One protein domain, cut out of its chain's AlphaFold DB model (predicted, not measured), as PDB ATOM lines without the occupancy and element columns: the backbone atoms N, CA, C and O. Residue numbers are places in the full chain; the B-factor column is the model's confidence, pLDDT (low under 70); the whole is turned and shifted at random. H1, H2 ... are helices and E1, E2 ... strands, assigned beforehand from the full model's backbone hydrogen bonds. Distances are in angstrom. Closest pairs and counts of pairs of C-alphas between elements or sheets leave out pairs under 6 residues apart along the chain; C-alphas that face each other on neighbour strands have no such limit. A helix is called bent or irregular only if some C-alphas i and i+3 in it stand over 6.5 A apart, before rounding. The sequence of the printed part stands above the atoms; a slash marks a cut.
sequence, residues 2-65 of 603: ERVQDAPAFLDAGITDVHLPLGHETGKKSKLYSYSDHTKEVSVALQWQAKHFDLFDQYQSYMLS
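AT A GLANCE: This is residues 2 to 65 of the 603 residues of the protein "Putative serine/threonine-protein kinase tsuA" of Valsa mali (UniProt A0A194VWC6). A short two-stranded hairpin, E1 and E2, lies near the middle of a small body, with the long helix H3 running past the E1 strand at some distance. On the E2 side the short helix H2 sits beside E2, and the irregular helix H1 lies farther out, meeting H2 by a thin contact. The printed part has 64 residues, with three named helices and two named strands in the order H1, E1, E2, H2, H3; the sheet order is E1 - E2, antiparallel, and the class is mixed, helices and strands. The whole is compact, with a radius of gyration of the C-alphas of 10.9 A, and rounded, with spans of 26 by 24 by 20 A.

IN THESE COORDINATES: H1 covers residues 4 to 12, from C-alpha 4 at (57.177, 19.508, 10.781), and is 14.5 A long; it is irregular, with C-alphas 5 and 8 7.2 A apart. E1, residues 22 to 25, and E2, residues 31 to 34, are each 10.2 A long. H2, residues 43 to 47, is 8.6 A long; it is neither bent nor irregular, but only just: C-alphas 43 and 46 are 6.1 A apart. H3, residues 50 to 63, is the longest helix, 20.3 A from C-alpha 50 at (71.422, 20.586, 19.684) to C-alpha 63 at (58.568, 35.483, 14.583).

HOW THE PARTS SIT: E1 and E2 form a hairpin, antiparallel at 145 degrees between their directions. C-alphas 22 and 34 face each other at 4.3 A; N 23 and O 33, 2.8 A, and N 33 and O 23, 2.9 A, are within hydrogen-bond range. Residues 32 to 33 of E2 also pair with residues 41 to 42, antiparallel. The closest C-alphas of E2 and H2 are those of Lys 31 and Ala 45, 4.9 A apart. H1 and H2 only just touch, with 3 pairs of C-alphas within 8 A, the closest being those of Asp 6 and Val 44 at 6.5 A. The closest C-alphas of E1 and H3 are those of His 24 and Phe 53, 7.7 A apart. H1 and H3 are apart, and so are H2 and H3, only just, at 8.3 A. O i to N i+4 pairs within hydrogen-bond range number 2 of 5 in H1, 0 of 1 in H2 and 8 of 10 in H3; O i to N i+3 pairs number 4 of 6 in H1 and 2 of 2 in H2.

THE WHOLE: The two C-alphas farthest apart, those of Lys 28 and Ser 65, are 32.2 A from each other. The printed part has no cut. The links E1 to E2 and H2 to H3 are tight, H1 to E1 and E2 to H2 are short, and no link is long. The mean pLDDT of the printed part is 83.9; residues 2 and 28 are under 70.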
ATOM      1  N   GLU A   2      62.950  19.872   8.943       67.00
ATOM      2  CA  GLU A   2      63.174  18.480   9.406       67.00
ATOM      3  C   GLU A   2      62.212  17.978  10.507       67.00
ATOM      4  O   GLU A   2      62.176  16.780  10.787       67.00
ATOM      5  N   ARG A   3      61.446  18.875  11.148       81.50
ATOM      6  CA  ARG A   3      60.623  18.581  12.343       81.50
ATOM      7  C   ARG A   3      59.145  19.002  12.220       81.50
ATOM      8  O   ARG A   3      58.493  19.265  13.222       81.50
ATOM      9  N   VAL A   4      58.585  19.074  11.006       80.69
ATOM     10  CA  VAL A   4      57.177  19.508  10.781       80.69
ATOM     11  C   VAL A   4      56.169  18.626  11.530       80.69
ATOM     12  O   VAL A   4      55.151  19.115  12.010       80.69
ATOM     13  N   GLN A   5      56.487  17.340  11.673       84.88
ATOM     14  CA  GLN A   5      55.730  16.344  12.429       84.88
ATOM     15  C   GLN A   5      55.524  16.690  13.916       84.88
ATOM     16  O   GLN A   5      54.624  16.130  14.533       84.88
ATOM     17  N   ASP A   6      56.302  17.622  14.476       86.31
ATOM     18  CA  ASP A   6      56.174  18.051  15.873       86.31
ATOM     19  C   ASP A   6      55.090  19.120  16.074       86.31
ATOM     20  O   ASP A   6      54.619  19.310  17.193       86.31
ATOM     21  N   ALA A   7      54.679  19.818  15.007       83.00
ATOM     22  CA  ALA A   7      53.765  20.959  15.083       83.00
ATOM     23  C   ALA A   7      52.431  20.688  15.821       83.00
ATOM     24  O   ALA A   7      51.995  21.585  16.545       83.00
ATOM     25  N   PRO A   8      51.792  19.498  15.726       87.94
ATOM     26  CA  PRO A   8      50.596  19.191  16.513       87.94
ATOM     27  C   PRO A   8      50.811  19.321  18.024       87.94
ATOM     28  O   PRO A   8      49.972  19.903  18.695       87.94
ATOM     29  N   ALA A   9      51.967  18.909  18.557       87.19
ATOM     30  CA  ALA A   9      52.219  18.937  19.998       87.19
ATOM     31  C   ALA A   9      52.303  20.362  20.578       87.19
ATOM     32  O   ALA A   9      51.994  20.573  21.749       87.19
ATOM     33  N   PHE A  10      52.683  21.354  19.763       88.06
ATOM     34  CA  PHE A  10      52.598  22.766  20.146       88.06
ATOM     35  C   PHE A  10      51.131  23.211  20.253       88.06
ATOM     36  O   PHE A  10      50.776  23.919  21.192       88.06
ATOM     37  N   LEU A  11      50.264  22.756  19.342       85.75
ATOM     38  CA  LEU A  11      48.822  23.030  19.385       85.75
ATOM     39  C   LEU A  11      48.133  22.297  20.547       85.75
ATOM     40  O   LEU A  11      47.282  22.892  21.205       85.75
ATOM     41  N   ASP A  12      48.539  21.061  20.849       87.56
ATOM     42  CA  ASP A  12      48.013  20.256  21.961       87.56
ATOM     43  C   ASP A  12      48.394  20.846  23.333       87.56
ATOM     44  O   ASP A  12      47.573  20.882  24.248       87.56
ATOM     45  N   ALA A  13      49.605  21.404  23.467       86.12
ATOM     46  CA  ALA A  13      49.998  22.234  24.614       86.12
ATOM     47  C   ALA A  13      49.287  23.611  24.638       86.12
ATOM     48  O   ALA A  13      49.344  24.361  25.622       86.12
ATOM     49  N   GLY A  14      48.607  23.981  23.549       87.12
ATOM     50  CA  GLY A  14      47.975  25.282  23.363       87.12
ATOM     51  C   GLY A  14      48.979  26.435  23.313       87.12
ATOM     52  O   GLY A  14      48.681  27.503  23.849       87.12
ATOM     53  N   ILE A  15      50.162  26.207  22.734       85.88
ATOM     54  CA  ILE A  15      51.117  27.253  22.353       85.88
ATOM     55  C   ILE A  15      50.560  28.018  21.149       85.88
ATOM     56  O   ILE A  15      49.996  27.447  20.217       85.88
ATOM     57  N   THR A  16      50.754  29.328  21.175       84.12
ATOM     58  CA  THR A  16      50.422  30.289  20.114       84.12
ATOM     59  C   THR A  16      51.422  31.442  20.180       84.12
ATOM     60  O   THR A  16      52.160  31.546  21.157       84.12
ATOM     61  N   ASP A  17      51.415  32.335  19.194       77.88
ATOM     62  CA  ASP A  17      52.409  33.408  19.027       77.88
ATOM     63  C   ASP A  17      52.642  34.280  20.286       77.88
ATOM     64  O   ASP A  17      53.767  34.696  20.540       77.88
ATOM     65  N   VAL A  18      51.625  34.486  21.139       81.06
ATOM     66  CA  VAL A  18      51.740  35.255  22.409       81.06
ATOM     67  C   VAL A  18      52.540  34.548  23.516       81.06
ATOM     68  O   VAL A  18      52.848  35.146  24.545       81.06
ATOM     69  N   HIS A  19      52.850  33.266  23.324       86.19
ATOM     70  CA  HIS A  19      53.686  32.471  24.219       86.19
ATOM     71  C   HIS A  19      55.167  32.505  23.811       86.19
ATOM     72  O   HIS A  19      55.998  31.957  24.534       86.19
ATOM     73  N   LEU A  20      55.498  33.093  22.653       84.94
ATOM     74  CA  LEU A  20      56.871  33.221  22.175       84.94
ATOM     75  C   LEU A  20      57.581  34.400  22.882       84.94
ATOM     76  O   LEU A  20      56.943  35.424  23.137       84.94
ATOM     77  N   PRO A  21      58.898  34.313  23.145       88.94
ATOM     78  CA  PRO A  21      59.740  33.145  22.914       88.94
ATOM     79  C   PRO A  21      59.482  32.012  23.912       88.94
ATOM     80  O   PRO A  21      59.176  32.230  25.085       88.94
ATOM     81  N   LEU A  22      59.674  30.786  23.432       88.75
ATOM     82  CA  LEU A  22      59.930  29.633  24.279       88.75
ATOM     83  C   LEU A  22      61.427  29.574  24.592       88.75
ATOM     84  O   LEU A  22      62.249  29.714  23.685       88.75
ATOM     85  N   GLY A  23      61.764  29.328  25.853       87.75
ATOM     86  CA  GLY A  23      63.082  28.851  26.253       87.75
ATOM     87  C   GLY A  23      63.166  27.330  26.145       87.75
ATOM     88  O   GLY A  23      62.148  26.643  26.014       87.75
ATOM     89  N   HIS A  24      64.378  26.788  26.249       86.62
ATOM     90  CA  HIS A  24      64.604  25.349  26.386       86.62
ATOM     91  C   HIS A  24      65.433  24.997  27.618       86.62
ATOM     92  O   HIS A  24      66.269  25.761  28.093       86.62
ATOM     93  N   GLU A  25      65.158  23.812  28.153       82.25
ATOM     94  CA  GLU A  25      66.075  23.069  29.014       82.25
ATOM     95  C   GLU A  25      66.648  21.923  28.174       82.25
ATOM     96  O   GLU A  25      65.905  21.272  27.437       82.25
ATOM     97  N   THR A  26      67.946  21.632  28.304       76.62
ATOM     98  CA  THR A  26      68.597  20.505  27.617       76.62
ATOM     99  C   THR A  26      69.102  19.468  28.623       76.62
ATOM    100  O   THR A  26      69.729  19.794  29.629       76.62
ATOM    101  N   GLY A  27      68.806  18.186  28.384       73.94
ATOM    102  CA  GLY A  27      69.252  17.081  29.238       73.94
ATOM    103  C   GLY A  27      68.285  15.896  29.258       73.94
ATOM    104  O   GLY A  27      67.562  15.634  28.304       73.94
ATOM    105  N   LYS A  28      68.229  15.165  30.382       68.00
ATOM    106  CA  LYS A  28      67.357  13.975  30.537       68.00
ATOM    107  C   LYS A  28      65.848  14.273  30.511       68.00
ATOM    108  O   LYS A  28      65.052  13.338  30.525       68.00
ATOM    109  N   LYS A  29      65.461  15.551  30.511       71.69
ATOM    110  CA  LYS A  29      64.081  16.036  30.381       71.69
ATOM    111  C   LYS A  29      63.995  17.226  29.413       71.69
ATOM    112  O   LYS A  29      63.300  18.187  29.713       71.69
ATOM    113  N   SER A  30      64.734  17.192  28.296       79.44
ATOM    114  CA  SER A  30      64.727  18.295  27.327       79.44
ATOM    115  C   SER A  30      63.305  18.727  26.958       79.44
ATOM    116  O   SER A  30      62.511  17.911  26.486       79.44
ATOM    117  N   LYS A  31      62.991  20.005  27.178       84.88
ATOM    118  CA  LYS A  31      61.658  20.584  26.979       84.88
ATOM    119  C   LYS A  31      61.759  22.004  26.441       84.88
ATOM    120  O   LYS A  31      62.709  22.713  26.760       84.88
ATOM    121  N   LEU A  32      60.755  22.415  25.672       88.00
ATOM    122  CA  LEU A  32      60.484  23.826  25.395       88.00
ATOM    123  C   LEU A  32      59.458  24.333  26.408       88.00
ATOM    124  O   LEU A  32      58.531  23.594  26.736       88.00
ATOM    125  N   TYR A  33      59.594  25.565  26.890       88.88
ATOM    126  CA  TYR A  33      58.663  26.191  27.834       88.88
ATOM    127  C   TYR A  33      58.491  27.680  27.526       88.88
ATOM    128  O   TYR A  33      59.435  28.324  27.079       88.88
ATOM    129  N   SER A  34      57.312  28.253  27.762       87.38
ATOM    130  CA  SER A  34      57.101  29.689  27.530       87.38
ATOM    131  C   SER A  34      57.687  30.550  28.655       87.38
ATOM    132  O   SER A  34      57.543  30.239  29.842       87.38
ATOM    133  N   TYR A  35      58.308  31.675  28.282       83.56
ATOM    134  CA  TYR A  35      58.715  32.703  29.243       83.56
ATOM    135  C   TYR A  35      57.534  33.537  29.773       83.56
ATOM    136  O   TYR A  35      57.634  34.060  30.879       83.56
ATOM    137  N   SER A  36      56.423  33.649  29.030       82.69
ATOM    138  CA  SER A  36      55.228  34.406  29.444       82.69
ATOM    139  C   SER A  36      54.184  33.562  30.190       82.69
ATOM    140  O   SER A  36      53.404  34.115  30.962       82.69
ATOM    141  N   ASP A  37      54.197  32.233  30.030       86.44
ATOM    142  CA  ASP A  37      53.395  31.294  30.829       86.44
ATOM    143  C   ASP A  37      54.186  30.010  31.139       86.44
ATOM    144  O   ASP A  37      54.255  29.080  30.337       86.44
ATOM    145  N   HIS A  38      54.761  29.914  32.338       83.81
ATOM    146  CA  HIS A  38      55.547  28.744  32.747       83.81
ATOM    147  C   HIS A  38      54.721  27.456  32.945       83.81
ATOM    148  O   HIS A  38      55.307  26.402  33.195       83.81
ATOM    149  N   THR A  39      53.385  27.493  32.830       86.44
ATOM    150  CA  THR A  39      52.558  26.270  32.779       86.44
ATOM    151  C   THR A  39      52.560  25.617  31.391       86.44
ATOM    152  O   THR A  39      52.117  24.477  31.236       86.44
ATOM    153  N   LYS A  40      53.082  26.321  30.379       87.31
ATOM    154  CA  LYS A  40      53.112  25.909  28.977       87.31
ATOM    155  C   LYS A  40      54.457  25.295  28.620       87.31
ATOM    156  O   LYS A  40      55.432  26.015  28.406       87.31
ATOM    157  N   GLU A  41      54.492  23.971  28.490       89.31
ATOM    158  CA  GLU A  41      55.660  23.228  28.006       89.31
ATOM    159  C   GLU A  41      55.326  22.252  26.865       89.31
ATOM    160  O   GLU A  41      54.210  21.742  26.764       89.31
ATOM    161  N   VAL A  42      56.308  21.993  25.993       85.31
ATOM    162  CA  VAL A  42      56.206  21.066  24.855       85.31
ATOM    163  C   VAL A  42      57.308  20.009  24.958       85.31
ATOM    164  O   VAL A  42      58.503  20.307  24.903       85.31
ATOM    165  N   SER A  43      56.897  18.748  25.093       82.31
ATOM    166  CA  SER A  43      57.771  17.608  25.414       82.31
ATOM    167  C   SER A  43      58.460  16.951  24.209       82.31
ATOM    168  O   SER A  43      59.315  16.084  24.389       82.31
ATOM    169  N   VAL A  44      58.158  17.370  22.971       79.31
ATOM    170  CA  VAL A  44      58.801  16.840  21.742       79.31
ATOM    171  C   VAL A  44      60.314  17.070  21.705       79.31
ATOM    172  O   VAL A  44      61.045  16.296  21.085       79.31
ATOM    173  N   ALA A  45      60.787  18.091  22.424       76.12
ATOM    174  CA  ALA A  45      62.193  18.446  22.569       76.12
ATOM    175  C   ALA A  45      63.055  17.330  23.202       76.12
ATOM    176  O   ALA A  45      64.273  17.332  23.036       76.12
ATOM    177  N   LEU A  46      62.447  16.305  23.817       76.25
ATOM    178  CA  LEU A  46      63.120  15.052  24.197       76.25
ATOM    179  C   LEU A  46      63.783  14.334  23.006       76.25
ATOM    180  O   LEU A  46      64.711  13.552  23.200       76.25
ATOM    181  N   GLN A  47      63.311  14.578  21.779       83.38
ATOM    182  CA  GLN A  47      63.859  14.010  20.543       83.38
ATOM    183  C   GLN A  47      64.807  14.964  19.798       83.38
ATOM    184  O   GLN A  47      65.280  14.632  18.707       83.38
ATOM    185  N   TRP A  48      65.040  16.170  20.320       87.25
ATOM    186  CA  TRP A  48      65.806  17.206  19.633       87.25
ATOM    187  C   TRP A  48      67.296  17.104  19.982       87.25
ATOM    188  O   TRP A  48      67.704  17.155  21.138       87.25
ATOM    189  N   GLN A  49      68.130  16.973  18.950       86.50
ATOM    190  CA  GLN A  49      69.578  17.223  19.033       86.50
ATOM    191  C   GLN A  49      69.843  18.738  19.068       86.50
ATOM    192  O   GLN A  49      69.031  19.474  18.507       86.50
ATOM    193  N   ALA A  50      70.997  19.175  19.592       85.06
ATOM    194  CA  ALA A  50      71.422  20.586  19.684       85.06
ATOM    195  C   ALA A  50      71.038  21.440  18.458       85.06
ATOM    196  O   ALA A  50      70.260  22.377  18.606       85.06
ATOM    197  N   LYS A  51      71.407  20.997  17.243       86.31
ATOM    198  CA  LYS A  51      71.092  21.681  15.971       86.31
ATOM    199  C   LYS A  51      69.620  22.065  15.755       86.31
ATOM    200  O   LYS A  51      69.340  22.940  14.946       86.31
ATOM    201  N   HIS A  52      68.668  21.397  16.408       87.19
ATOM    202  CA  HIS A  52      67.245  21.730  16.303       87.19
ATOM    203  C   HIS A  52      66.848  22.851  17.266       87.19
ATOM    204  O   HIS A  52      65.980  23.634  16.907       87.19
ATOM    205  N   PHE A  53      67.488  22.949  18.437       85.69
ATOM    206  CA  PHE A  53      67.354  24.101  19.331       85.69
ATOM    207  C   PHE A  53      68.001  25.331  18.694       85.69
ATOM    208  O   PHE A  53      67.320  26.335  18.537       85.69
ATOM    209  N   ASP A  54      69.236  25.208  18.187       84.62
ATOM    210  CA  ASP A  54      69.946  26.299  17.500       84.62
ATOM    211  C   ASP A  54      69.105  26.883  16.345       84.62
ATOM    212  O   ASP A  54      68.916  28.095  16.228       84.62
ATOM    213  N   LEU A  55      68.534  26.005  15.506       86.06
ATOM    214  CA  LEU A  55      67.631  26.405  14.425       86.06
ATOM    215  C   LEU A  55      66.286  26.931  14.941       86.06
ATOM    216  O   LEU A  55      65.742  27.853  14.339       86.06
ATOM    217  N   PHE A  56      65.716  26.362  16.006       86.56
ATOM    218  CA  PHE A  56      64.441  26.827  16.554       86.56
ATOM    219  C   PHE A  56      64.569  28.228  17.146       86.56
ATOM    220  O   PHE A  56      63.768  29.082  16.787       86.56
ATOM    221  N   ASP A  57      65.594  28.493  17.954       83.19
ATOM    222  CA  ASP A  57      65.872  29.815  18.519       83.19
ATOM    223  C   ASP A  57      66.092  30.842  17.398       83.19
ATOM    224  O   ASP A  57      65.497  31.926  17.410       83.19
ATOM    225  N   GLN A  58      66.859  30.467  16.364       82.31
ATOM    226  CA  GLN A  58      67.051  31.295  15.176       82.31
ATOM    227  C   GLN A  58      65.724  31.585  14.455       82.31
ATOM    228  O   GLN A  58      65.431  32.747  14.181       82.31
ATOM    229  N   TYR A  59      64.904  30.578  14.136       84.62
ATOM    230  CA  TYR A  59      63.642  30.811  13.422       84.62
ATOM    231  C   TYR A  59      62.608  31.545  14.283       84.62
ATOM    232  O   TYR A  59      61.895  32.404  13.769       84.62
ATOM    233  N   GLN A  60      62.568  31.267  15.586       86.69
ATOM    234  CA  GLN A  60      61.736  31.958  16.565       86.69
ATOM    235  C   GLN A  60      62.052  33.459  16.593       86.69
ATOM    236  O   GLN A  60      61.116  34.254  16.584       86.69
ATOM    237  N   SER A  61      63.329  33.861  16.522       83.56
ATOM    238  CA  SER A  61      63.749  35.277  16.498       83.56
ATOM    239  C   SER A  61      63.053  36.117  15.410       83.56
ATOM    240  O   SER A  61      62.689  37.271  15.655       83.56
ATOM    241  N   TYR A  62      62.785  35.524  14.237       81.94
ATOM    242  CA  TYR A  62      62.076  36.173  13.127       81.94
ATOM    243  C   TYR A  62      60.569  36.323  13.384       81.94
ATOM    244  O   TYR A  62      59.944  37.245  12.864       81.94
ATOM    245  N   MET A  63      59.986  35.444  14.203       84.25
ATOM    246  CA  MET A  63      58.568  35.483  14.583       84.25
ATOM    247  C   MET A  63      58.286  36.506  15.695       84.25
ATOM    248  O   MET A  63      57.148  36.933  15.856       84.25
ATOM    249  N   LEU A  64      59.319  36.941  16.429       87.75
ATOM    250  CA  LEU A  64      59.250  37.975  17.474       87.75
ATOM    251  C   LEU A  64      59.309  39.418  16.926       87.75
ATOM    252  O   LEU A  64      59.617  40.348  17.680       87.75
ATOM    253  N   SER A  65      59.097  39.615  15.622       90.19
ATOM    254  CA  SER A  65      59.221  40.926  14.980       90.19
ATOM    255  C   SER A  65      57.993  41.804  15.283       90.19
ATOM    256  O   SER A  65      56.886  41.445  14.872       90.19
TER     257      SER A  65